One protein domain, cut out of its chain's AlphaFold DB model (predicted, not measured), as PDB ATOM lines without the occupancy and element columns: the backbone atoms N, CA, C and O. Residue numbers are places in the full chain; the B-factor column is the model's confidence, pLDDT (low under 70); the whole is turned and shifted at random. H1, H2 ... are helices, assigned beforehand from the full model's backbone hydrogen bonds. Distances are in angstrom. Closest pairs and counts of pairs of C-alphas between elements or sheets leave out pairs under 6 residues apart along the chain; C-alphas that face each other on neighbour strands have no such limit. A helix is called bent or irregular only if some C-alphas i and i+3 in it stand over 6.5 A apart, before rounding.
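This is residues 4 to 176 of the 935 residues of an uncharacterized protein of Metallosphaera prunae (UniProt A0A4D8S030). Eight helices form two groups of four side by side, each a ring of neighbours: H1, H2, H4 and H3 in one, H5, H6, H8 and H7 in the other. The groups join where H5 packs on H2 and on one end of H4, and most neighbouring helices lie nearly along one another, while H7 meets H5 with residues 126 to 131 alone and slants away from it at a steep tilt of 51 degrees. The turn at residues 144 to 149, of which 144 belongs to H7, sticks out at one end. The printed part has 173 residues with eight named helices, H1 to H8 in order, and no named strand, an all-helix class. The whole is compact, with a radius of gyration of the C-alphas of 16.3 A and spans of 44 by 41 by 26 A.

The longest helix is H8, residues 150 to 174, 35.7 A from first to last C-alpha; it ends with C-alpha 174 at (-50.880, 27.644, 15.494). Before it come H7, residues 126 to 144, 27.7 A long, and H6, residues 104 to 121, 25.7 A. H5 holds residues 84 to 98 and measures 21.9 A, with C-alpha 84 at (-40.537, 12.758, 17.828). H4 is residues 66 to 82, 24.4 A, and H3 is residues 51 to 63, 19.2 A. H2, residues 27 to 44, is 26.5 A long, and H1, residues 4 to 23, is 28.2 A long, beginning with C-alpha 4 at (-38.861, -9.181, 9.073). H1 and H3 are irregular, but only just: C-alphas 18 and 21 are 7.0 A apart, and C-alphas 55 and 58 are 6.9 A apart.

H8 and H7 are a hairpin; they touch at a shallow tilt of 19 degrees, opposite ways, and their closest C-alphas, those of Gly 132 and Ala 160, are 4.1 A apart. H8 touches H6 at a shallow tilt of 29 degrees, the same way, with the C-alphas of Ala 119 and Glu 174 closest at 5.9 A. H6 and H7 are apart, but only just, with a closest distance of 8.0 A. H5 is the hub, touching four helices. It touches H7 at a steep tilt of 51 degrees, with the C-alphas of Phe 89 and Gly 127 closest at 4.1 A; H7 does so with residues 126 to 131 alone. H5 and H6 are a hairpin, closest at 7.8 A between the C-alphas of Ala 92 and Leu 114. H5 touches H2 at a shallow tilt of 19 degrees, opposite ways, with the C-alphas of Ala 32 and Gly 94 closest at 4.3 A. H5 touches H4, with residues 86 to 90 alone, and its closest C-alphas there, those of Ser 79 and Ala 86, are 5.3 A apart. H2 touches H4, with the C-alphas of Ser 42 and Ser 79 closest at 4.7 A. H3 touches H4, with Pro 53 and Ser 72 closest at 5.5 A between C-alphas. H1 touches H3, with the C-alphas of Gly 18 and Leu 56 closest at 5.4 A. H1 and H2 are a hairpin at a shallow tilt of 9 degrees, in which H1 touches H2 with residues 13 to 21 alone; the closest C-alphas, those of Val 17 and Ile 34, are 5.8 A apart. H1, H2, H3, H4, H5, H6 and H8 form a bundle, a group of helices side by side. Among the pairs that stay apart are H1 and H8, and H4 and H7. In H2, H4, H6 and H8 every O i to N i+4 pair is within hydrogen-bond range; H1 has 13 of 16, H3 6 of 9, H5 9 of 11 and H7 14 of 15.

The two C-alphas farthest apart, those of Leu 62 and Ser 176, are 51.8 A apart. The printed part has no cut; the link from H2 to H3 is short, and the other links between helices are tight. The mean pLDDT of the printed part is 72.9, and 52 residues are under 70, among them residues 101 to 106, 119 to 123, 142 to 152 and 172 to 176.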
ATOM      1  N   THR A   4     -39.097  -9.090  10.521       63.81
ATOM      2  CA  THR A   4     -38.861  -9.181   9.073       63.81
ATOM      3  C   THR A   4     -39.331  -7.957   8.286       63.81
ATOM      4  O   THR A   4     -38.579  -7.458   7.456       63.81
ATOM      5  N   ILE A   5     -40.521  -7.411   8.563       61.16
ATOM      6  CA  ILE A   5     -41.026  -6.217   7.861       61.16
ATOM      7  C   ILE A   5     -40.240  -4.967   8.275       61.16
ATOM      8  O   ILE A   5     -39.944  -4.124   7.438       61.16
ATOM      9  N   SER A   6     -39.861  -4.848   9.553       66.56
ATOM     10  CA  SER A   6     -39.075  -3.695  10.028       66.56
ATOM     11  C   SER A   6     -37.648  -3.699   9.474       66.56
ATOM     12  O   SER A   6     -37.145  -2.639   9.120       66.56
ATOM     13  N   TYR A   7     -37.034  -4.879   9.326       72.62
ATOM     14  CA  TYR A   7     -35.747  -5.024   8.644       72.62
ATOM     15  C   TYR A   7     -35.844  -4.720   7.149       72.62
ATOM     16  O   TYR A   7     -34.980  -4.038   6.622       72.62
ATOM     17  N   LEU A   8     -36.906  -5.161   6.470       67.56
ATOM     18  CA  LEU A   8     -37.099  -4.865   5.049       67.56
ATOM     19  C   LEU A   8     -37.285  -3.360   4.793       67.56
ATOM     20  O   LEU A   8     -36.742  -2.830   3.828       67.56
ATOM     21  N   VAL A   9     -37.999  -2.664   5.683       68.75
ATOM     22  CA  VAL A   9     -38.128  -1.199   5.643       68.75
ATOM     23  C   VAL A   9     -36.765  -0.530   5.834       68.75
ATOM     24  O   VAL A   9     -36.411   0.332   5.037       68.75
ATOM     25  N   ALA A  10     -35.996  -0.951   6.843       75.19
ATOM     26  CA  ALA A  10     -34.650  -0.438   7.094       75.19
ATOM     27  C   ALA A  10     -33.724  -0.646   5.884       75.19
ATOM     28  O   ALA A  10     -33.114   0.303   5.413       75.19
ATOM     29  N   ILE A  11     -33.730  -1.846   5.291       77.31
ATOM     30  CA  ILE A  11     -32.949  -2.169   4.089       77.31
ATOM     31  C   ILE A  11     -33.298  -1.236   2.927       77.31
ATOM     32  O   ILE A  11     -32.399  -0.773   2.238       77.31
ATOM     33  N   ILE A  12     -34.578  -0.935   2.684       72.94
ATOM     34  CA  ILE A  12     -34.954  -0.052   1.569       72.94
ATOM     35  C   ILE A  12     -34.501   1.389   1.828       72.94
ATOM     36  O   ILE A  12     -33.997   2.031   0.908       72.94
ATOM     37  N   ILE A  13     -34.633   1.890   3.060       76.00
ATOM     38  CA  ILE A  13     -34.131   3.225   3.420       76.00
ATOM     39  C   ILE A  13     -32.606   3.270   3.258       76.00
ATOM     40  O   ILE A  13     -32.092   4.188   2.623       76.00
ATOM     41  N   ASP A  14     -31.903   2.255   3.755       79.19
ATOM     42  CA  ASP A  14     -30.447   2.127   3.673       79.19
ATOM     43  C   ASP A  14     -29.955   1.997   2.225       79.19
ATOM     44  O   ASP A  14     -28.931   2.573   1.874       79.19
ATOM     45  N   VAL A  15     -30.690   1.307   1.347       77.75
ATOM     46  CA  VAL A  15     -30.364   1.226  -0.087       77.75
ATOM     47  C   VAL A  15     -30.569   2.575  -0.772       77.75
ATOM     48  O   VAL A  15     -29.703   2.994  -1.536       77.75
ATOM     49  N   VAL A  16     -31.670   3.285  -0.507       74.88
ATOM     50  CA  VAL A  16     -31.922   4.615  -1.097       74.88
ATOM     51  C   VAL A  16     -30.864   5.619  -0.635       74.88
ATOM     52  O   VAL A  16     -30.277   6.326  -1.450       74.88
ATOM     53  N   VAL A  17     -30.570   5.648   0.664       78.56
ATOM     54  CA  VAL A  17     -29.585   6.570   1.242       78.56
ATOM     55  C   VAL A  17     -28.164   6.180   0.830       78.56
ATOM     56  O   VAL A  17     -27.400   7.043   0.405       78.56
ATOM     57  N   GLY A  18     -27.827   4.891   0.864       73.69
ATOM     58  CA  GLY A  18     -26.515   4.365   0.483       73.69
ATOM     59  C   GLY A  18     -26.209   4.442  -1.016       73.69
ATOM     60  O   GLY A  18     -25.044   4.554  -1.387       73.69
ATOM     61  N   SER A  19     -27.230   4.428  -1.883       71.81
ATOM     62  CA  SER A  19     -27.058   4.607  -3.335       71.81
ATOM     63  C   SER A  19     -27.039   6.071  -3.775       71.81
ATOM     64  O   SER A  19     -26.478   6.361  -4.829       71.81
ATOM     65  N   SER A  20     -27.582   6.996  -2.972       71.62
ATOM     66  CA  SER A  20     -27.657   8.422  -3.319       71.62
ATOM     67  C   SER A  20     -26.340   9.054  -3.799       71.62
ATOM     68  O   SER A  20     -26.380   9.781  -4.793       71.62
ATOM     69  N   PRO A  21     -25.158   8.729  -3.240       71.00
ATOM     70  CA  PRO A  21     -23.912   9.325  -3.712       71.00
ATOM     71  C   PRO A  21     -23.439   8.804  -5.083       71.00
ATOM     72  O   PRO A  21     -22.585   9.422  -5.712       71.00
ATOM     73  N   PHE A  22     -23.972   7.672  -5.562       67.38
ATOM     74  CA  PHE A  22     -23.652   7.099  -6.879       67.38
ATOM     75  C   PHE A  22     -24.518   7.670  -8.009       67.38
ATOM     76  O   PHE A  22     -24.251   7.403  -9.177       67.38
ATOM     77  N   LEU A  23     -25.544   8.458  -7.675       65.06
ATOM     78  CA  LEU A  23     -26.491   9.022  -8.638       65.06
ATOM     79  C   LEU A  23     -25.991  10.328  -9.284       65.06
ATOM     80  O   LEU A  23     -26.725  10.942 -10.051       65.06
ATOM     81  N   GLY A  24     -24.759  10.761  -8.982       62.47
ATOM     82  CA  GLY A  24     -24.191  12.008  -9.507       62.47
ATOM     83  C   GLY A  24     -24.868  13.272  -8.964       62.47
ATOM     84  O   GLY A  24     -24.818  14.313  -9.611       62.47
ATOM     85  N   LEU A  25     -25.519  13.169  -7.802       68.12
ATOM     86  CA  LEU A  25     -26.227  14.270  -7.150       68.12
ATOM     87  C   LEU A  25     -25.259  15.299  -6.568       68.12
ATOM     88  O   LEU A  25     -24.122  14.976  -6.209       68.12
ATOM     89  N   SER A  26     -25.737  16.533  -6.406       70.44
ATOM     90  CA  SER A  26     -24.993  17.546  -5.664       70.44
ATOM     91  C   SER A  26     -24.785  17.115  -4.205       70.44
ATOM     92  O   SER A  26     -25.495  16.270  -3.638       70.44
ATOM     93  N   THR A  27     -23.786  17.712  -3.560       74.06
ATOM     94  CA  THR A  27     -23.475  17.419  -2.154       74.06
ATOM     95  C   THR A  27     -24.638  17.791  -1.228       74.06
ATOM     96  O   THR A  27     -24.935  17.034  -0.303       74.06
ATOM     97  N   TYR A  28     -25.349  18.889  -1.506       74.31
ATOM     98  CA  TYR A  28     -26.517  19.334  -0.739       74.31
ATOM     99  C   TYR A  28     -27.717  18.395  -0.890       74.31
ATOM    100  O   TYR A  28     -28.339  18.038   0.112       74.31
ATOM    101  N   GLU A  29     -27.996  17.912  -2.104       73.75
ATOM    102  CA  GLU A  29     -29.048  16.916  -2.350       73.75
ATOM    103  C   GLU A  29     -28.746  15.592  -1.638       73.75
ATOM    104  O   GLU A  29     -29.624  15.011  -0.998       73.75
ATOM    105  N   THR A  30     -27.487  15.145  -1.668       74.88
ATOM    106  CA  THR A  30     -27.049  13.931  -0.960       74.88
ATOM    107  C   THR A  30     -27.237  14.067   0.557       74.88
ATOM    108  O   THR A  30     -27.764  13.165   1.212       74.88
ATOM    109  N   LEU A  31     -26.877  15.220   1.134       77.12
ATOM    110  CA  LEU A  31     -27.103  15.507   2.558       77.12
ATOM    111  C   LEU A  31     -28.585  15.564   2.909       77.12
ATOM    112  O   LEU A  31     -28.990  15.035   3.947       77.12
ATOM    113  N   ALA A  32     -29.399  16.176   2.051       77.75
ATOM    114  CA  ALA A  32     -30.835  16.241   2.251       77.75
ATOM    115  C   ALA A  32     -31.460  14.840   2.300       77.75
ATOM    116  O   ALA A  32     -32.285  14.571   3.176       77.75
ATOM    117  N   ILE A  33     -31.029  13.927   1.422       76.19
ATOM    118  CA  ILE A  33     -31.486  12.530   1.403       76.19
ATOM    119  C   ILE A  33     -31.119  11.813   2.707       76.19
ATOM    120  O   ILE A  33     -31.970  11.150   3.302       76.19
ATOM    121  N   ILE A  34     -29.886  11.987   3.194       79.94
ATOM    122  CA  ILE A  34     -29.430  11.408   4.468       79.94
ATOM    123  C   ILE A  34     -30.271  11.939   5.639       79.94
ATOM    124  O   ILE A  34     -30.722  11.163   6.485       79.94
ATOM    125  N   LEU A  35     -30.526  13.249   5.679       83.94
ATOM    126  CA  LEU A  35     -31.284  13.894   6.751       83.94
ATOM    127  C   LEU A  35     -32.763  13.501   6.735       83.94
ATOM    128  O   LEU A  35     -33.318  13.184   7.788       83.94
ATOM    129  N   LEU A  36     -33.387  13.418   5.561       76.94
ATOM    130  CA  LEU A  36     -34.753  12.913   5.416       76.94
ATOM    131  C   LEU A  36     -34.852  11.430   5.797       76.94
ATOM    132  O   LEU A  36     -35.768  11.052   6.528       76.94
ATOM    133  N   GLY A  37     -33.884  10.601   5.389       78.81
ATOM    134  CA  GLY A  37     -33.778   9.206   5.824       78.81
ATOM    135  C   GLY A  37     -33.681   9.094   7.347       78.81
ATOM    136  O   GLY A  37     -34.427   8.333   7.966       78.81
ATOM    137  N   SER A  38     -32.847   9.928   7.974       81.19
ATOM    138  CA  SER A  38     -32.713   9.981   9.433       81.19
ATOM    139  C   SER A  38     -33.999  10.450  10.133       81.19
ATOM    140  O   SER A  38     -34.393   9.865  11.143       81.19
ATOM    141  N   ALA A  39     -34.729  11.412   9.553       78.06
ATOM    142  CA  ALA A  39     -36.021  11.864  10.062       78.06
ATOM    143  C   ALA A  39     -37.063  10.730  10.037       78.06
ATOM    144  O   ALA A  39     -37.799  10.549  11.009       78.06
ATOM    145  N   ILE A  40     -37.086   9.916   8.975       74.75
ATOM    146  CA  ILE A  40     -37.968   8.742   8.857       74.75
ATOM    147  C   ILE A  40     -37.609   7.673   9.905       74.75
ATOM    148  O   ILE A  40     -38.506   7.125  10.553       74.75
ATOM    149  N   TYR A  41     -36.315   7.415  10.130       76.88
ATOM    150  CA  TYR A  41     -35.851   6.509  11.189       76.88
ATOM    151  C   TYR A  41     -36.265   6.982  12.584       76.88
ATOM    152  O   TYR A  41     -36.778   6.182  13.368       76.88
ATOM    153  N   SER A  42     -36.113   8.281  12.861       76.75
ATOM    154  CA  SER A  42     -36.478   8.903  14.141       76.75
ATOM    155  C   SER A  42     -37.956   8.742  14.503       76.75
ATOM    156  O   SER A  42     -38.305   8.729  15.679       76.75
ATOM    157  N   LEU A  43     -38.814   8.570  13.494       71.12
ATOM    158  CA  LEU A  43     -40.265   8.521  13.645       71.12
ATOM    159  C   LEU A  43     -40.789   7.104  13.936       71.12
ATOM    160  O   LEU A  43     -41.799   6.960  14.621       71.12
ATOM    161  N   ILE A  44     -40.174   6.052  13.367       65.62
ATOM    162  CA  ILE A  44     -40.792   4.700  13.318       65.62
ATOM    163  C   ILE A  44     -39.825   3.551  13.635       65.62
ATOM    164  O   ILE A  44     -40.272   2.466  14.023       65.62
ATOM    165  N   LEU A  45     -38.518   3.751  13.465       72.62
ATOM    166  CA  LEU A  45     -37.497   2.707  13.584       72.62
ATOM    167  C   LEU A  45     -36.310   3.200  14.418       72.62
ATOM    168  O   LEU A  45     -35.162   2.924  14.077       72.62
ATOM    169  N   THR A  46     -36.575   3.907  15.523       71.75
ATOM    170  CA  THR A  46     -35.531   4.442  16.419       71.75
ATOM    171  C   THR A  46     -34.496   3.384  16.794       71.75
ATOM    172  O   THR A  46     -33.303   3.675  16.816       71.75
ATOM    173  N   ASP A  47     -34.939   2.141  16.979       73.62
ATOM    174  CA  ASP A  47     -34.106   1.008  17.396       73.62
ATOM    175  C   ASP A  47     -33.198   0.461  16.277       73.62
ATOM    176  O   ASP A  47     -32.217  -0.220  16.558       73.62
ATOM    177  N   LEU A  48     -33.505   0.751  15.008       76.94
ATOM    178  CA  LEU A  48     -32.702   0.363  13.839       76.94
ATOM    179  C   LEU A  48     -31.951   1.551  13.224       76.94
ATOM    180  O   LEU A  48     -31.273   1.381  12.219       76.94
ATOM    181  N   SER A  49     -32.040   2.740  13.825       77.69
ATOM    182  CA  SER A  49     -31.443   3.978  13.300       77.69
ATOM    183  C   SER A  49     -29.934   3.891  13.056       77.69
ATOM    184  O   SER A  49     -29.419   4.566  12.171       77.69
ATOM    185  N   ILE A  50     -29.232   3.003  13.765       81.38
ATOM    186  CA  ILE A  50     -27.794   2.766  13.592       81.38
ATOM    187  C   ILE A  50     -27.434   2.078  12.263       81.38
ATOM    188  O   ILE A  50     -26.271   2.109  11.864       81.38
ATOM    189  N   SER A  51     -28.400   1.477  11.556       81.50
ATOM    190  CA  SER A  51     -28.144   0.858  10.248       81.50
ATOM    191  C   SER A  51     -27.862   1.897   9.156       81.50
ATOM    192  O   SER A  51     -27.071   1.638   8.251       81.50
ATOM    193  N   LEU A  52     -28.402   3.111   9.309       82.62
ATOM    194  CA  LEU A  52     -28.231   4.217   8.370       82.62
ATOM    195  C   LEU A  52     -26.755   4.647   8.210       82.62
ATOM    196  O   LEU A  52     -26.260   4.634   7.085       82.62
ATOM    197  N   PRO A  53     -25.993   4.975   9.275       83.88
ATOM    198  CA  PRO A  53     -24.562   5.251   9.146       83.88
ATOM    199  C   PRO A  53     -23.772   4.019   8.700       83.88
ATOM    200  O   PRO A  53     -22.816   4.167   7.941       83.88
ATOM    201  N   ALA A  54     -24.180   2.808   9.101       82.69
ATOM    202  CA  ALA A  54     -23.518   1.572   8.684       82.69
ATOM    203  C   ALA A  54     -23.620   1.334   7.165       82.69
ATOM    204  O   ALA A  54     -22.639   0.923   6.548       82.69
ATOM    205  N   SER A  55     -24.763   1.652   6.545       80.75
ATOM    206  CA  SER A  55     -24.956   1.536   5.091       80.75
ATOM    207  C   SER A  55     -24.083   2.504   4.281       80.75
ATOM    208  O   SER A  55     -23.750   2.221   3.132       80.75
ATOM    209  N   LEU A  56     -23.632   3.602   4.899       81.31
ATOM    210  CA  LEU A  56     -22.737   4.595   4.299       81.31
ATOM    211  C   LEU A  56     -21.243   4.273   4.496       81.31
ATOM    212  O   LEU A  56     -20.401   4.887   3.839       81.31
ATOM    213  N   VAL A  57     -20.883   3.302   5.349       81.38
ATOM    214  CA  VAL A  57     -19.478   2.914   5.596       81.38
ATOM    215  C   VAL A  57     -18.755   2.484   4.311       81.38
ATOM    216  O   VAL A  57     -17.687   3.040   4.037       81.38
ATOM    217  N   PRO A  58     -19.301   1.573   3.475       72.81
ATOM    218  CA  PRO A  58     -18.636   1.168   2.236       72.81
ATOM    219  C   PRO A  58     -18.378   2.356   1.304       72.81
ATOM    220  O   PRO A  58     -17.348   2.416   0.640       72.81
ATOM    221  N   PHE A  59     -19.285   3.338   1.304       68.81
ATOM    222  CA  PHE A  59     -19.142   4.555   0.519       68.81
ATOM    223  C   PHE A  59     -18.012   5.440   1.043       68.81
ATOM    224  O   PHE A  59     -17.168   5.854   0.257       68.81
ATOM    225  N   THR A  60     -17.934   5.679   2.357       67.88
ATOM    226  CA  THR A  60     -16.839   6.487   2.926       67.88
ATOM    227  C   THR A  60     -15.455   5.916   2.653       67.88
ATOM    228  O   THR A  60     -14.507   6.683   2.500       67.88
ATOM    229  N   LEU A  61     -15.345   4.589   2.542       70.69
ATOM    230  CA  LEU A  61     -14.097   3.907   2.202       70.69
ATOM    231  C   LEU A  61     -13.712   4.086   0.724       70.69
ATOM    232  O   LEU A  61     -12.527   4.153   0.416       70.69
ATOM    233  N   LEU A  62     -14.687   4.182  -0.184       67.50
ATOM    234  CA  LEU A  62     -14.446   4.361  -1.621       67.50
ATOM    235  C   LEU A  62     -14.245   5.837  -2.001       67.50
ATOM    236  O   LEU A  62     -13.332   6.168  -2.754       67.50
ATOM    237  N   SER A  63     -15.078   6.734  -1.473       63.69
ATOM    238  CA  SER A  63     -15.118   8.155  -1.848       63.69
ATOM    239  C   SER A  63     -14.296   9.069  -0.936       63.69
ATOM    240  O   SER A  63     -14.267  10.277  -1.165       63.69
ATOM    241  N   HIS A  64     -13.680   8.526   0.125       63.19
ATOM    242  CA  HIS A  64     -12.944   9.266   1.164       63.19
ATOM    243  C   HIS A  64     -13.752  10.406   1.821       63.19
ATOM    244  O   HIS A  64     -13.204  11.290   2.478       63.19
ATOM    245  N   SER A  65     -15.079  10.395   1.670       66.38
ATOM    246  CA  SER A  65     -15.962  11.476   2.107       66.38
ATOM    247  C   SER A  65     -16.546  11.188   3.493       66.38
ATOM    248  O   SER A  65     -17.742  10.937   3.647       66.38
ATOM    249  N   TYR A  66     -15.697  11.240   4.528       73.31
ATOM    250  CA  TYR A  66     -16.062  10.989   5.938       73.31
ATOM    251  C   TYR A  66     -17.166  11.912   6.479       73.31
ATOM    252  O   TYR A  66     -17.855  11.585   7.445       73.31
ATOM    253  N   PHE A  67     -17.358  13.057   5.826       75.50
ATOM    254  CA  PHE A  67     -18.348  14.068   6.168       75.50
ATOM    255  C   PHE A  67     -19.795  13.541   6.168       75.50
ATOM    256  O   PHE A  67     -20.539  13.792   7.115       75.50
ATOM    257  N   PHE A  68     -20.191  12.746   5.167       75.88
ATOM    258  CA  PHE A  68     -21.558  12.213   5.079       75.88
ATOM    259  C   PHE A  68     -21.881  11.225   6.207       75.88
ATOM    260  O   PHE A  68     -22.990  11.219   6.743       75.88
ATOM    261  N   LEU A  69     -20.897  10.417   6.607       80.44
ATOM    262  CA  LEU A  69     -21.034   9.462   7.705       80.44
ATOM    263  C   LEU A  69     -21.051  10.152   9.069       80.44
ATOM    264  O   LEU A  69     -21.803   9.742   9.952       80.44
ATOM    265  N   ALA A  70     -20.279  11.227   9.239       80.25
ATOM    266  CA  ALA A  70     -20.336  12.046  10.446       80.25
ATOM    267  C   ALA A  70     -21.730  12.671  10.628       80.25
ATOM    268  O   ALA A  70     -22.316  12.580  11.708       80.25
ATOM    269  N   ILE A  71     -22.298  13.239   9.559       79.81
ATOM    270  CA  ILE A  71     -23.630  13.856   9.594       79.81
ATOM    271  C   ILE A  71     -24.728  12.820   9.832       79.81
ATOM    272  O   ILE A  71     -25.615  13.062  10.654       79.81
ATOM    273  N   SER A  72     -24.673  11.653   9.181       82.56
ATOM    274  CA  SER A  72     -25.667  10.599   9.419       82.56
ATOM    275  C   SER A  72     -25.612  10.088  10.864       82.56
ATOM    276  O   SER A  72     -26.653   9.951  11.506       82.56
ATOM    277  N   SER A  73     -24.410   9.921  11.424       82.62
ATOM    278  CA  SER A  73     -24.204   9.498  12.815       82.62
ATOM    279  C   SER A  73     -24.747  10.522  13.817       82.62
ATOM    280  O   SER A  73     -25.444  10.156  14.766       82.62
ATOM    281  N   LEU A  74     -24.491  11.814  13.585       83.06
ATOM    282  CA  LEU A  74     -25.004  12.900  14.426       83.06
ATOM    283  C   LEU A  74     -26.540  12.980  14.371       83.06
ATOM    284  O   LEU A  74     -27.204  13.164  15.392       83.06
ATOM    285  N   SER A  75     -27.110  12.789  13.181       81.88
ATOM    286  CA  SER A  75     -28.558  12.821  12.950       81.88
ATOM    287  C   SER A  75     -29.272  11.636  13.604       81.88
ATOM    288  O   SER A  75     -30.362  11.788  14.161       81.88
ATOM    289  N   VAL A  76     -28.635  10.463  13.612       81.81
ATOM    290  CA  VAL A  76     -29.106   9.276  14.338       81.81
ATOM    291  C   VAL A  76     -29.040   9.488  15.850       81.81
ATOM    292  O   VAL A  76     -29.999   9.165  16.552       81.81
ATOM    293  N   ALA A  77     -27.970  10.104  16.362       81.06
ATOM    294  CA  ALA A  77     -27.881  10.456  17.776       81.06
ATOM    295  C   ALA A  77     -29.002  11.430  18.186       81.06
ATOM    296  O   ALA A  77     -29.721  11.174  19.153       81.06
ATOM    297  N   LEU A  78     -29.227  12.499  17.414       77.25
ATOM    298  CA  LEU A  78     -30.330  13.447  17.635       77.25
ATOM    299  C   LEU A  78     -31.694  12.748  17.656       77.25
ATOM    300  O   LEU A  78     -32.504  12.988  18.553       77.25
ATOM    301  N   SER A  79     -31.917  11.844  16.705       76.19
ATOM    302  CA  SER A  79     -33.123  11.019  16.605       76.19
ATOM    303  C   SER A  79     -33.356  10.151  17.845       76.19
ATOM    304  O   SER A  79     -34.483  10.052  18.330       76.19
ATOM    305  N   PHE A  80     -32.296   9.554  18.395       74.94
ATOM    306  CA  PHE A  80     -32.374   8.705  19.583       74.94
ATOM    307  C   PHE A  80     -32.689   9.506  20.859       74.94
ATOM    308  O   PHE A  80     -33.528   9.092  21.662       74.94
ATOM    309  N   TYR A  81     -32.062  10.676  21.029       76.62
ATOM    310  CA  TYR A  81     -32.206  11.500  22.236       76.62
ATOM    311  C   TYR A  81     -33.486  12.346  22.263       76.62
ATOM    312  O   TYR A  81     -34.114  12.475  23.315       76.62
ATOM    313  N   LEU A  82     -33.889  12.930  21.130       69.94
ATOM    314  CA  LEU A  82     -35.013  13.875  21.057       69.94
ATOM    315  C   LEU A  82     -36.321  13.243  20.541       69.94
ATOM    316  O   LEU A  82     -37.373  13.885  20.630       69.94
ATOM    317  N   ARG A  83     -36.281  11.990  20.055       70.19
ATOM    318  CA  ARG A  83     -37.429  11.213  19.536       70.19
ATOM    319  C   ARG A  83     -38.274  12.027  18.544       70.19
ATOM    320  O   ARG A  83     -37.722  12.663  17.651       70.19
ATOM    321  N   ASP A  84     -39.595  12.078  18.724       63.50
ATOM    322  CA  ASP A  84     -40.537  12.758  17.828       63.50
ATOM    323  C   ASP A  84     -40.200  14.241  17.592       63.50
ATOM    324  O   ASP A  84     -40.534  14.781  16.540       63.50
ATOM    325  N   LYS A  85     -39.494  14.913  18.513       70.31
ATOM    326  CA  LYS A  85     -39.074  16.316  18.337       70.31
ATOM    327  C   LYS A  85     -37.918  16.475  17.343       70.31
ATOM    328  O   LYS A  85     -37.803  17.530  16.724       70.31
ATOM    329  N   ALA A  86     -37.091  15.440  17.162       73.88
ATOM    330  CA  ALA A  86     -36.034  15.429  16.150       73.88
ATOM    331  C   ALA A  86     -36.614  15.438  14.732       73.88
ATOM    332  O   ALA A  86     -36.027  16.044  13.840       73.88
ATOM    333  N   THR A  87     -37.783  14.813  14.534       74.12
ATOM    334  CA  THR A  87     -38.422  14.676  13.215       74.12
ATOM    335  C   THR A  87     -38.662  16.034  12.557       74.12
ATOM    336  O   THR A  87     -38.286  16.232  11.406       74.12
ATOM    337  N   ALA A  88     -39.230  16.993  13.296       74.19
ATOM    338  CA  ALA A  88     -39.561  18.318  12.783       74.19
ATOM    339  C   ALA A  88     -38.307  19.134  12.433       74.19
ATOM    340  O   ALA A  88     -38.296  19.844  11.430       74.19
ATOM    341  N   PHE A  89     -37.244  19.004  13.234       79.38
ATOM    342  CA  PHE A  89     -35.959  19.660  12.992       79.38
ATOM    343  C   PHE A  89     -35.234  19.068  11.775       79.38
ATOM    344  O   PHE A  89     -34.877  19.803  10.860       79.38
ATOM    345  N   LEU A  90     -35.077  17.740  11.724       81.19
ATOM    346  CA  LEU A  90     -34.386  17.044  10.632       81.19
ATOM    347  C   LEU A  90     -35.118  17.198   9.294       81.19
ATOM    348  O   LEU A  90     -34.477  17.318   8.253       81.19
ATOM    349  N   LEU A  91     -36.453  17.242   9.315       74.44
ATOM    350  CA  LEU A  91     -37.261  17.467   8.119       74.44
ATOM    351  C   LEU A  91     -37.129  18.907   7.611       74.44
ATOM    352  O   LEU A  91     -36.944  19.104   6.413       74.44
ATOM    353  N   ALA A  92     -37.166  19.904   8.502       77.81
ATOM    354  CA  ALA A  92     -36.934  21.299   8.125       77.81
ATOM    355  C   ALA A  92     -35.521  21.509   7.557       77.81
ATOM    356  O   ALA A  92     -35.372  22.165   6.526       77.81
ATOM    357  N   LEU A  93     -34.510  20.889   8.170       78.81
ATOM    358  CA  LEU A  93     -33.127  20.934   7.700       78.81
ATOM    359  C   LEU A  93     -32.971  20.239   6.335       78.81
ATOM    360  O   LEU A  93     -32.407  20.820   5.410       78.81
ATOM    361  N   GLY A  94     -33.539  19.043   6.164       77.62
ATOM    362  CA  GLY A  94     -33.505  18.311   4.894       77.62
ATOM    363  C   GLY A  94     -34.188  19.063   3.749       77.62
ATOM    364  O   GLY A  94     -33.624  19.179   2.664       77.62
ATOM    365  N   VAL A  95     -35.367  19.647   3.989       74.50
ATOM    366  CA  VAL A  95     -36.062  20.467   2.981       74.50
ATOM    367  C   VAL A  95     -35.285  21.747   2.675       74.50
ATOM    368  O   VAL A  95     -35.187  22.108   1.507       74.50
ATOM    369  N   SER A  96     -34.685  22.398   3.682       76.25
ATOM    370  CA  SER A  96     -33.872  23.604   3.469       76.25
ATOM    371  C   SER A  96     -32.667  23.359   2.559       76.25
ATOM    372  O   SER A  96     -32.321  24.234   1.773       76.25
ATOM    373  N   LEU A  97     -32.091  22.154   2.603       76.81
ATOM    374  CA  LEU A  97     -30.994  21.746   1.727       76.81
ATOM    375  C   LEU A  97     -31.462  21.416   0.302       76.81
ATOM    376  O   LEU A  97     -30.749  21.732  -0.641       76.81
ATOM    377  N   LEU A  98     -32.661  20.842   0.122       73.06
ATOM    378  CA  LEU A  98     -33.218  20.593  -1.220       73.06
ATOM    379  C   LEU A  98     -33.495  21.887  -1.987       73.06
ATOM    380  O   LEU A  98     -33.333  21.924  -3.200       73.06
ATOM    381  N   VAL A  99     -33.930  22.945  -1.300       70.56
ATOM    382  CA  VAL A  99     -34.217  24.238  -1.943       70.56
ATOM    383  C   VAL A  99     -33.030  25.205  -1.905       70.56
ATOM    384  O   VAL A  99     -33.168  26.333  -2.368       70.56
ATOM    385  N   PHE A 100     -31.878  24.778  -1.376       73.00
ATOM    386  CA  PHE A 100     -30.719  25.632  -1.098       73.00
ATOM    387  C   PHE A 100     -30.189  26.358  -2.342       73.00
ATOM    388  O   PHE A 100     -29.954  27.561  -2.292       73.00
ATOM    389  N   ASP A 101     -30.099  25.653  -3.472       67.94
ATOM    390  CA  ASP A 101     -29.577  26.196  -4.734       67.94
ATOM    391  C   ASP A 101     -30.656  26.876  -5.604       67.94
ATOM    392  O   ASP A 101     -30.384  27.325  -6.719       67.94
ATOM    393  N   LEU A 102     -31.904  26.959  -5.127       67.81
ATOM    394  CA  LEU A 102     -32.992  27.613  -5.858       67.81
ATOM    395  C   LEU A 102     -33.010  29.126  -5.595       67.81
ATOM    396  O   LEU A 102     -32.643  29.582  -4.516       67.81
ATOM    397  N   ASN A 103     -33.531  29.919  -6.540       67.00
ATOM    398  CA  ASN A 103     -33.732  31.359  -6.327       67.00
ATOM    399  C   ASN A 103     -34.566  31.642  -5.063       67.00
ATOM    400  O   ASN A 103     -35.525  30.922  -4.767       67.00
ATOM    401  N   ALA A 104     -34.284  32.760  -4.387       66.31
ATOM    402  CA  ALA A 104     -34.936  33.176  -3.140       66.31
ATOM    403  C   ALA A 104     -36.479  33.104  -3.173       66.31
ATOM    404  O   ALA A 104     -37.107  32.690  -2.201       66.31
ATOM    405  N   GLY A 105     -37.113  33.432  -4.307       64.50
ATOM    406  CA  GLY A 105     -38.569  33.310  -4.467       64.50
ATOM    407  C   GLY A 105     -39.091  31.870  -4.342       64.50
ATOM    408  O   GLY A 105     -40.136  31.642  -3.730       64.50
ATOM    409  N   TYR A 106     -38.352  30.889  -4.864       66.69
ATOM    410  CA  TYR A 106     -38.691  29.466  -4.758       66.69
ATOM    411  C   TYR A 106     -38.398  28.910  -3.362       66.69
ATOM    412  O   TYR A 106     -39.178  28.104  -2.856       66.69
ATOM    413  N   GLN A 107     -37.343  29.396  -2.703       70.00
ATOM    414  CA  GLN A 107     -37.057  29.074  -1.301       70.00
ATOM    415  C   GLN A 107     -38.189  29.540  -0.378       70.00
ATOM    416  O   GLN A 107     -38.707  28.756   0.418       70.00
ATOM    417  N   VAL A 108     -38.638  30.791  -0.537       70.44
ATOM    418  CA  VAL A 108     -39.775  31.361   0.202       70.44
ATOM    419  C   VAL A 108     -41.036  30.519   0.009       70.44
ATOM    420  O   VAL A 108     -41.701  30.177   0.987       70.44
ATOM    421  N   LEU A 109     -41.347  30.131  -1.231       65.81
ATOM    422  CA  LEU A 109     -42.476  29.247  -1.529       65.81
ATOM    423  C   LEU A 109     -42.346  27.886  -0.833       65.81
ATOM    424  O   LEU A 109     -43.309  27.432  -0.212       65.81
ATOM    425  N   GLY A 110     -41.164  27.266  -0.878       67.94
ATOM    426  CA  GLY A 110     -40.884  25.997  -0.205       67.94
ATOM    427  C   GLY A 110     -41.102  26.061   1.311       67.94
ATOM    428  O   GLY A 110     -41.768  25.191   1.878       67.94
ATOM    429  N   PHE A 111     -40.629  27.124   1.970       70.12
ATOM    430  CA  PHE A 111     -40.828  27.321   3.410       70.12
ATOM    431  C   PHE A 111     -42.282  27.637   3.777       70.12
ATOM    432  O   PHE A 111     -42.793  27.072   4.745       70.12
ATOM    433  N   ILE A 112     -42.985  28.471   3.001       69.62
ATOM    434  CA  ILE A 112     -44.420  28.739   3.207       69.62
ATOM    435  C   ILE A 112     -45.225  27.439   3.137       69.62
ATOM    436  O   ILE A 112     -46.089  27.196   3.983       69.62
ATOM    437  N   ILE A 113     -44.925  26.595   2.148       68.50
ATOM    438  CA  ILE A 113     -45.548  25.284   1.966       68.50
ATOM    439  C   ILE A 113     -45.292  24.394   3.184       68.50
ATOM    440  O   ILE A 113     -46.242  23.867   3.766       68.50
ATOM    441  N   LEU A 114     -44.030  24.259   3.597       72.62
ATOM    442  CA  LEU A 114     -43.639  23.408   4.715       72.62
ATOM    443  C   LEU A 114     -44.330  23.838   6.019       72.62
ATOM    444  O   LEU A 114     -44.971  23.021   6.684       72.62
ATOM    445  N   VAL A 115     -44.256  25.128   6.364       71.00
ATOM    446  CA  VAL A 115     -44.887  25.672   7.578       71.00
ATOM    447  C   VAL A 115     -46.404  25.553   7.506       71.00
ATOM    448  O   VAL A 115     -47.026  25.123   8.476       71.00
ATOM    449  N   GLY A 116     -47.013  25.884   6.364       66.75
ATOM    450  CA  GLY A 116     -48.459  25.795   6.172       66.75
ATOM    451  C   GLY A 116     -48.991  24.371   6.358       66.75
ATOM    452  O   GLY A 116     -49.997  24.173   7.043       66.75
ATOM    453  N   VAL A 117     -48.293  23.371   5.812       66.44
ATOM    454  CA  VAL A 117     -48.653  21.951   5.939       66.44
ATOM    455  C   VAL A 117     -48.485  21.469   7.380       66.44
ATOM    456  O   VAL A 117     -49.412  20.869   7.931       66.44
ATOM    457  N   LEU A 118     -47.349  21.761   8.019       70.31
ATOM    458  CA  LEU A 118     -47.079  21.342   9.399       70.31
ATOM    459  C   LEU A 118     -48.036  22.011  10.401       70.31
ATOM    460  O   LEU A 118     -48.590  21.322  11.261       70.31
ATOM    461  N   ALA A 119     -48.321  23.306  10.235       68.00
ATOM    462  CA  ALA A 119     -49.273  24.047  11.065       68.00
ATOM    463  C   ALA A 119     -50.705  23.508  10.907       68.00
ATOM    464  O   ALA A 119     -51.408  23.279  11.894       68.00
ATOM    465  N   TYR A 120     -51.139  23.234   9.672       66.00
ATOM    466  CA  TYR A 120     -52.466  22.672   9.405       66.00
ATOM    467  C   TYR A 120     -52.632  21.253   9.976       66.00
ATOM    468  O   TYR A 120     -53.708  20.885  10.463       66.00
ATOM    469  N   LEU A 121     -51.563  20.452   9.952       62.41
ATOM    470  CA  LEU A 121     -51.536  19.096  10.506       62.41
ATOM    471  C   LEU A 121     -51.293  19.051  12.024       62.41
ATOM    472  O   LEU A 121     -51.480  17.983  12.617       62.41
ATOM    473  N   LYS A 122     -50.991  20.199  12.651       65.69
ATOM    474  CA  LYS A 122     -50.653  20.364  14.077       65.69
ATOM    475  C   LYS A 122     -49.393  19.597  14.497       65.69
ATOM    476  O   LYS A 122     -49.403  18.895  15.508       65.69
ATOM    477  N   VAL A 123     -48.346  19.670  13.680       67.88
ATOM    478  CA  VAL A 123     -47.005  19.145  13.995       67.88
ATOM    479  C   VAL A 123     -46.187  20.243  14.691       67.88
ATOM    480  O   VAL A 123     -46.398  21.415  14.403       67.88
ATOM    481  N   ASP A 124     -45.267  19.881  15.596       70.19
ATOM    482  CA  ASP A 124     -44.481  20.838  16.397       70.19
ATOM    483  C   ASP A 124     -43.596  21.746  15.518       70.19
ATOM    484  O   ASP A 124     -42.574  21.322  14.971       70.19
ATOM    485  N   LEU A 125     -43.984  23.018  15.396       73.75
ATOM    486  CA  LEU A 125     -43.307  24.020  14.564       73.75
ATOM    487  C   LEU A 125     -41.997  24.534  15.176       73.75
ATOM    488  O   LEU A 125     -41.205  25.183  14.488       73.75
ATOM    489  N   ARG A 126     -41.711  24.217  16.447       76.56
ATOM    490  CA  ARG A 126     -40.472  24.641  17.126       76.56
ATOM    491  C   ARG A 126     -39.222  24.062  16.462       76.56
ATOM    492  O   ARG A 126     -38.165  24.683  16.535       76.56
ATOM    493  N   GLY A 127     -39.345  22.926  15.771       74.88
ATOM    494  CA  GLY A 127     -38.262  22.339  14.977       74.88
ATOM    495  C   GLY A 127     -37.778  23.245  13.837       74.88
ATOM    496  O   GLY A 127     -36.593  23.244  13.525       74.88
ATOM    497  N   ILE A 128     -38.658  24.080  13.275       77.44
ATOM    498  CA  ILE A 128     -38.331  25.014  12.183       77.44
ATOM    499  C   ILE A 128     -37.547  26.216  12.720       77.44
ATOM    500  O   ILE A 128     -36.555  26.637  12.131       77.44
ATOM    501  N   VAL A 129     -37.935  26.718  13.895       79.88
ATOM    502  CA  VAL A 129     -37.181  27.765  14.599       79.88
ATOM    503  C   VAL A 129     -35.798  27.244  14.995       79.88
ATOM    504  O   VAL A 129     -34.800  27.921  14.766       79.88
ATOM    505  N   ALA A 130     -35.720  26.018  15.521       80.81
ATOM    506  CA  ALA A 130     -34.449  25.374  15.840       80.81
ATOM    507  C   ALA A 130     -33.557  25.200  14.595       80.81
ATOM    508  O   ALA A 130     -32.355  25.442  14.689       80.81
ATOM    509  N   ASN A 131     -34.134  24.862  13.433       82.88
ATOM    510  CA  ASN A 131     -33.415  24.806  12.154       82.88
ATOM    511  C   ASN A 131     -32.801  26.160  11.787       82.88
ATOM    512  O   ASN A 131     -31.624  26.241  11.453       82.88
ATOM    513  N   GLY A 132     -33.576  27.237  11.918       78.06
ATOM    514  CA  GLY A 132     -33.092  28.584  11.639       78.06
ATOM    515  C   GLY A 132     -31.956  29.025  12.564       78.06
ATOM    516  O   GLY A 132     -30.965  29.572  12.091       78.06
ATOM    517  N   ILE A 133     -32.045  28.713  13.862       82.38
ATOM    518  CA  ILE A 133     -30.951  28.964  14.816       82.38
ATOM    519  C   ILE A 133     -29.705  28.158  14.427       82.38
ATOM    520  O   ILE A 133     -28.598  28.693  14.433       82.38
ATOM    521  N   PHE A 134     -29.877  26.885  14.066       82.25
ATOM    522  CA  PHE A 134     -28.778  26.015  13.659       82.25
ATOM    523  C   PHE A 134     -28.075  26.528  12.397       82.25
ATOM    524  O   PHE A 134     -26.856  26.678  12.404       82.25
ATOM    525  N   LEU A 135     -28.825  26.866  11.345       82.25
ATOM    526  CA  LEU A 135     -28.268  27.417  10.109       82.25
ATOM    527  C   LEU A 135     -27.529  28.739  10.351       82.25
ATOM    528  O   LEU A 135     -26.488  28.963   9.747       82.25
ATOM    529  N   LEU A 136     -27.999  29.571  11.284       80.56
ATOM    530  CA  LEU A 136     -27.335  30.822  11.667       80.56
ATOM    531  C   LEU A 136     -26.003  30.568  12.397       80.56
ATOM    532  O   LEU A 136     -25.000  31.232  12.128       80.56
ATOM    533  N   LEU A 137     -25.957  29.566  13.282       81.00
ATOM    534  CA  LEU A 137     -24.717  29.124  13.936       81.00
ATOM    535  C   LEU A 137     -23.717  28.546  12.925       81.00
ATOM    536  O   LEU A 137     -22.525  28.833  13.004       81.00
ATOM    537  N   VAL A 138     -24.194  27.773  11.949       77.06
ATOM    538  CA  VAL A 138     -23.345  27.229  10.882       77.06
ATOM    539  C   VAL A 138     -22.848  28.345   9.962       77.06
ATOM    540  O   VAL A 138     -21.650  28.421   9.715       77.06
ATOM    541  N   ALA A 139     -23.719  29.255   9.515       73.88
ATOM    542  CA  ALA A 139     -23.347  30.396   8.676       73.88
ATOM    543  C   ALA A 139     -22.294  31.283   9.354       73.88
ATOM    544  O   ALA A 139     -21.306  31.658   8.729       73.88
ATOM    545  N   SER A 140     -22.468  31.569  10.647       72.12
ATOM    546  CA  SER A 140     -21.510  32.366  11.423       72.12
ATOM    547  C   SER A 140     -20.173  31.651  11.637       72.12
ATOM    548  O   SER A 140     -19.131  32.286  11.513       72.12
ATOM    549  N   ALA A 141     -20.168  30.337  11.881       70.25
ATOM    550  CA  ALA A 141     -18.933  29.557  11.974       70.25
ATOM    551  C   ALA A 141     -18.184  29.480  10.630       70.25
ATOM    552  O   ALA A 141     -16.960  29.594  10.591       70.25
ATOM    553  N   VAL A 142     -18.921  29.330   9.526       68.31
ATOM    554  CA  VAL A 142     -18.393  29.264   8.154       68.31
ATOM    555  C   VAL A 142     -17.846  30.622   7.701       68.31
ATOM    556  O   VAL A 142     -16.788  30.663   7.082       68.31
ATOM    557  N   ALA A 143     -18.488  31.734   8.075       62.19
ATOM    558  CA  ALA A 143     -18.026  33.091   7.771       62.19
ATOM    559  C   ALA A 143     -16.671  33.449   8.419       62.19
ATOM    560  O   ALA A 143     -15.970  34.337   7.940       62.19
ATOM    561  N   ILE A 144     -16.298  32.765   9.506       59.69
ATOM    562  CA  ILE A 144     -15.015  32.951  10.206       59.69
ATOM    563  C   ILE A 144     -13.892  32.129   9.537       59.69
ATOM    564  O   ILE A 144     -12.708  32.430   9.709       59.69
ATOM    565  N   GLY A 145     -14.239  31.107   8.747       55.22
ATOM    566  CA  GLY A 145     -13.288  30.264   8.026       55.22
ATOM    567  C   GLY A 145     -12.724  30.956   6.784       55.22
ATOM    568  O   GLY A 145     -13.458  31.305   5.864       55.22
ATOM    569  N   GLN A 146     -11.402  31.132   6.724       45.66
ATOM    570  CA  GLN A 146     -10.734  31.671   5.535       45.66
ATOM    571  C   GLN A 146     -10.904  30.713   4.340       45.66
ATOM    572  O   GLN A 146     -10.479  29.562   4.415       45.66
ATOM    573  N   GLY A 147     -11.488  31.194   3.232       53.78
ATOM    574  CA  GLY A 147     -11.499  30.491   1.937       53.78
ATOM    575  C   GLY A 147     -12.840  29.920   1.452       53.78
ATOM    576  O   GLY A 147     -12.836  29.179   0.474       53.78
ATOM    577  N   ILE A 148     -13.969  30.242   2.091       61.12
ATOM    578  CA  ILE A 148     -15.304  29.782   1.658       61.12
ATOM    579  C   ILE A 148     -16.014  30.892   0.870       61.12
ATOM    580  O   ILE A 148     -15.934  32.064   1.235       61.12
ATOM    581  N   ASP A 149     -16.683  30.520  -0.225       64.31
ATOM    582  CA  ASP A 149     -17.362  31.456  -1.124       64.31
ATOM    583  C   ASP A 149     -18.475  32.235  -0.398       64.31
ATOM    584  O   ASP A 149     -19.328  31.675   0.298       64.31
ATOM    585  N   SER A 150     -18.476  33.555  -0.596       67.25
ATOM    586  CA  SER A 150     -19.493  34.489  -0.105       67.25
ATOM    587  C   SER A 150     -20.920  34.083  -0.493       67.25
ATOM    588  O   SER A 150     -21.858  34.316   0.273       67.25
ATOM    589  N   ALA A 151     -21.090  33.414  -1.637       66.50
ATOM    590  CA  ALA A 151     -22.379  32.900  -2.086       66.50
ATOM    591  C   ALA A 151     -22.969  31.860  -1.117       66.50
ATOM    592  O   ALA A 151     -24.163  31.895  -0.820       66.50
ATOM    593  N   THR A 152     -22.139  30.974  -0.558       69.00
ATOM    594  CA  THR A 152     -22.587  29.899   0.341       69.00
ATOM    595  C   THR A 152     -23.006  30.440   1.708       69.00
ATOM    596  O   THR A 152     -23.993  29.983   2.286       69.00
ATOM    597  N   VAL A 153     -22.289  31.447   2.221       72.50
ATOM    598  CA  VAL A 153     -22.632  32.128   3.482       72.50
ATOM    599  C   VAL A 153     -23.949  32.893   3.346       72.50
ATOM    600  O   VAL A 153     -24.784  32.835   4.253       72.50
ATOM    601  N   ASN A 154     -24.168  33.555   2.205       72.12
ATOM    602  CA  ASN A 154     -25.424  34.245   1.913       72.12
ATOM    603  C   ASN A 154     -26.596  33.257   1.838       72.12
ATOM    604  O   ASN A 154     -27.591  33.458   2.525       72.12
ATOM    605  N   ALA A 155     -26.449  32.139   1.124       70.44
ATOM    606  CA  ALA A 155     -27.496  31.121   1.021       70.44
ATOM    607  C   ALA A 155     -27.847  30.465   2.376       70.44
ATOM    608  O   ALA A 155     -29.021  30.259   2.687       70.44
ATOM    609  N   LEU A 156     -26.853  30.184   3.232       76.31
ATOM    610  CA  LEU A 156     -27.094  29.678   4.595       76.31
ATOM    611  C   LEU A 156     -27.799  30.715   5.481       76.31
ATOM    612  O   LEU A 156     -28.665  30.359   6.281       76.31
ATOM    613  N   SER A 157     -27.445  31.991   5.325       76.50
ATOM    614  CA  SER A 157     -28.068  33.104   6.048       76.50
ATOM    615  C   SER A 157     -29.513  33.333   5.597       76.50
ATOM    616  O   SER A 157     -30.387  33.527   6.441       76.50
ATOM    617  N   ASP A 158     -29.787  33.221   4.297       74.06
ATOM    618  CA  ASP A 158     -31.132  33.283   3.721       74.06
ATOM    619  C   ASP A 158     -31.995  32.115   4.221       74.06
ATOM    620  O   ASP A 158     -33.099  32.320   4.733       74.06
ATOM    621  N   GLY A 159     -31.467  30.886   4.188       74.25
ATOM    622  CA  GLY A 159     -32.138  29.706   4.739       74.25
ATOM    623  C   GLY A 159     -32.427  29.820   6.243       74.25
ATOM    624  O   GLY A 159     -33.506  29.426   6.703       74.25
ATOM    625  N   ALA A 160     -31.502  30.404   7.013       81.38
ATOM    626  CA  ALA A 160     -31.693  30.701   8.433       81.38
ATOM    627  C   ALA A 160     -32.796  31.747   8.653       81.38
ATOM    628  O   ALA A 160     -33.692  31.536   9.476       81.38
ATOM    629  N   TYR A 161     -32.762  32.842   7.888       81.19
ATOM    630  CA  TYR A 161     -33.758  33.907   7.931       81.19
ATOM    631  C   TYR A 161     -35.157  33.374   7.616       81.19
ATOM    632  O   TYR A 161     -36.075  33.576   8.412       81.19
ATOM    633  N   TYR A 162     -35.326  32.628   6.520       78.88
ATOM    634  CA  TYR A 162     -36.622  32.060   6.151       78.88
ATOM    635  C   TYR A 162     -37.116  31.043   7.183       78.88
ATOM    636  O   TYR A 162     -38.281  31.096   7.581       78.88
ATOM    637  N   SER A 163     -36.239  30.172   7.695       79.81
ATOM    638  CA  SER A 163     -36.599  29.215   8.750       79.81
ATOM    639  C   SER A 163     -37.087  29.915  10.027       79.81
ATOM    640  O   SER A 163     -38.119  29.538  10.584       79.81
ATOM    641  N   LEU A 164     -36.393  30.963  10.484       82.25
ATOM    642  CA  LEU A 164     -36.799  31.738  11.661       82.25
ATOM    643  C   LEU A 164     -38.090  32.517  11.410       82.25
ATOM    644  O   LEU A 164     -39.029  32.419  12.200       82.25
ATOM    645  N   PHE A 165     -38.150  33.265  10.308       79.38
ATOM    646  CA  PHE A 165     -39.287  34.110   9.963       79.38
ATOM    647  C   PHE A 165     -40.570  33.285   9.847       79.38
ATOM    648  O   PHE A 165     -41.553  33.568  10.536       79.38
ATOM    649  N   PHE A 166     -40.549  32.212   9.048       74.31
ATOM    650  CA  PHE A 166     -41.716  31.352   8.866       74.31
ATOM    651  C   PHE A 166     -41.986  30.456  10.078       74.31
ATOM    652  O   PHE A 166     -43.151  30.206  10.380       74.31
ATOM    653  N   GLY A 167     -40.964  30.025  10.824       74.94
ATOM    654  CA  GLY A 167     -41.145  29.284  12.076       74.94
ATOM    655  C   GLY A 167     -41.886  30.100  13.141       74.94
ATOM    656  O   GLY A 167     -42.827  29.602  13.760       74.94
ATOM    657  N   VAL A 168     -41.530  31.378  13.310       78.94
ATOM    658  CA  VAL A 168     -42.213  32.300  14.235       78.94
ATOM    659  C   VAL A 168     -43.636  32.601  13.761       78.94
ATOM    660  O   VAL A 168     -44.572  32.507  14.555       78.94
ATOM    661  N   LEU A 169     -43.829  32.891  12.469       70.69
ATOM    662  CA  LEU A 169     -45.159  33.083  11.873       70.69
ATOM    663  C   LEU A 169     -46.051  31.852  12.078       70.69
ATOM    664  O   LEU A 169     -47.215  31.977  12.455       70.69
ATOM    665  N   GLY A 170     -45.488  30.659  11.892       65.62
ATOM    666  CA  GLY A 170     -46.157  29.387  12.122       65.62
ATOM    667  C   GLY A 170     -46.635  29.224  13.565       65.62
ATOM    668  O   GLY A 170     -47.802  28.904  13.778       65.62
ATOM    669  N   LEU A 171     -45.780  29.508  14.554       72.56
ATOM    670  CA  LEU A 171     -46.138  29.453  15.980       72.56
ATOM    671  C   LEU A 171     -47.247  30.457  16.352       72.56
ATOM    672  O   LEU A 171     -48.093  30.171  17.203       72.56
ATOM    673  N   VAL A 172     -47.275  31.626  15.703       68.31
ATOM    674  CA  VAL A 172     -48.356  32.617  15.865       68.31
ATOM    675  C   VAL A 172     -49.669  32.094  15.271       68.31
ATOM    676  O   VAL A 172     -50.724  32.209  15.902       68.31
ATOM    677  N   ILE A 173     -49.613  31.473  14.089       65.06
ATOM    678  CA  ILE A 173     -50.783  30.908  13.404       65.06
ATOM    679  C   ILE A 173     -51.339  29.690  14.154       65.06
ATOM    680  O   ILE A 173     -52.558  29.564  14.265       65.06
ATOM    681  N   GLU A 174     -50.486  28.833  14.722       60.66
ATOM    682  CA  GLU A 174     -50.880  27.644  15.494       60.66
ATOM    683  C   GLU A 174     -51.780  27.997  16.696       60.66
ATOM    684  O   GLU A 174     -52.717  27.262  17.021       60.66
ATOM    685  N   ASN A 175     -51.564  29.172  17.296       52.97
ATOM    686  CA  ASN A 175     -52.380  29.702  18.392       52.97
ATOM    687  C   ASN A 175     -53.681  30.389  17.935       52.97
ATOM    688  O   ASN A 175     -54.571  30.644  18.751       52.97
ATOM    689  N   SER A 176     -53.832  30.672  16.642       51.28
ATOM    690  CA  SER A 176     -55.014  31.335  16.092       51.28
ATOM    691  C   SER A 176     -56.071  30.312  15.653       51.28
ATOM    692  O   SER A 176     -55.831  29.401  14.859       51.28
TER     693      SER A 176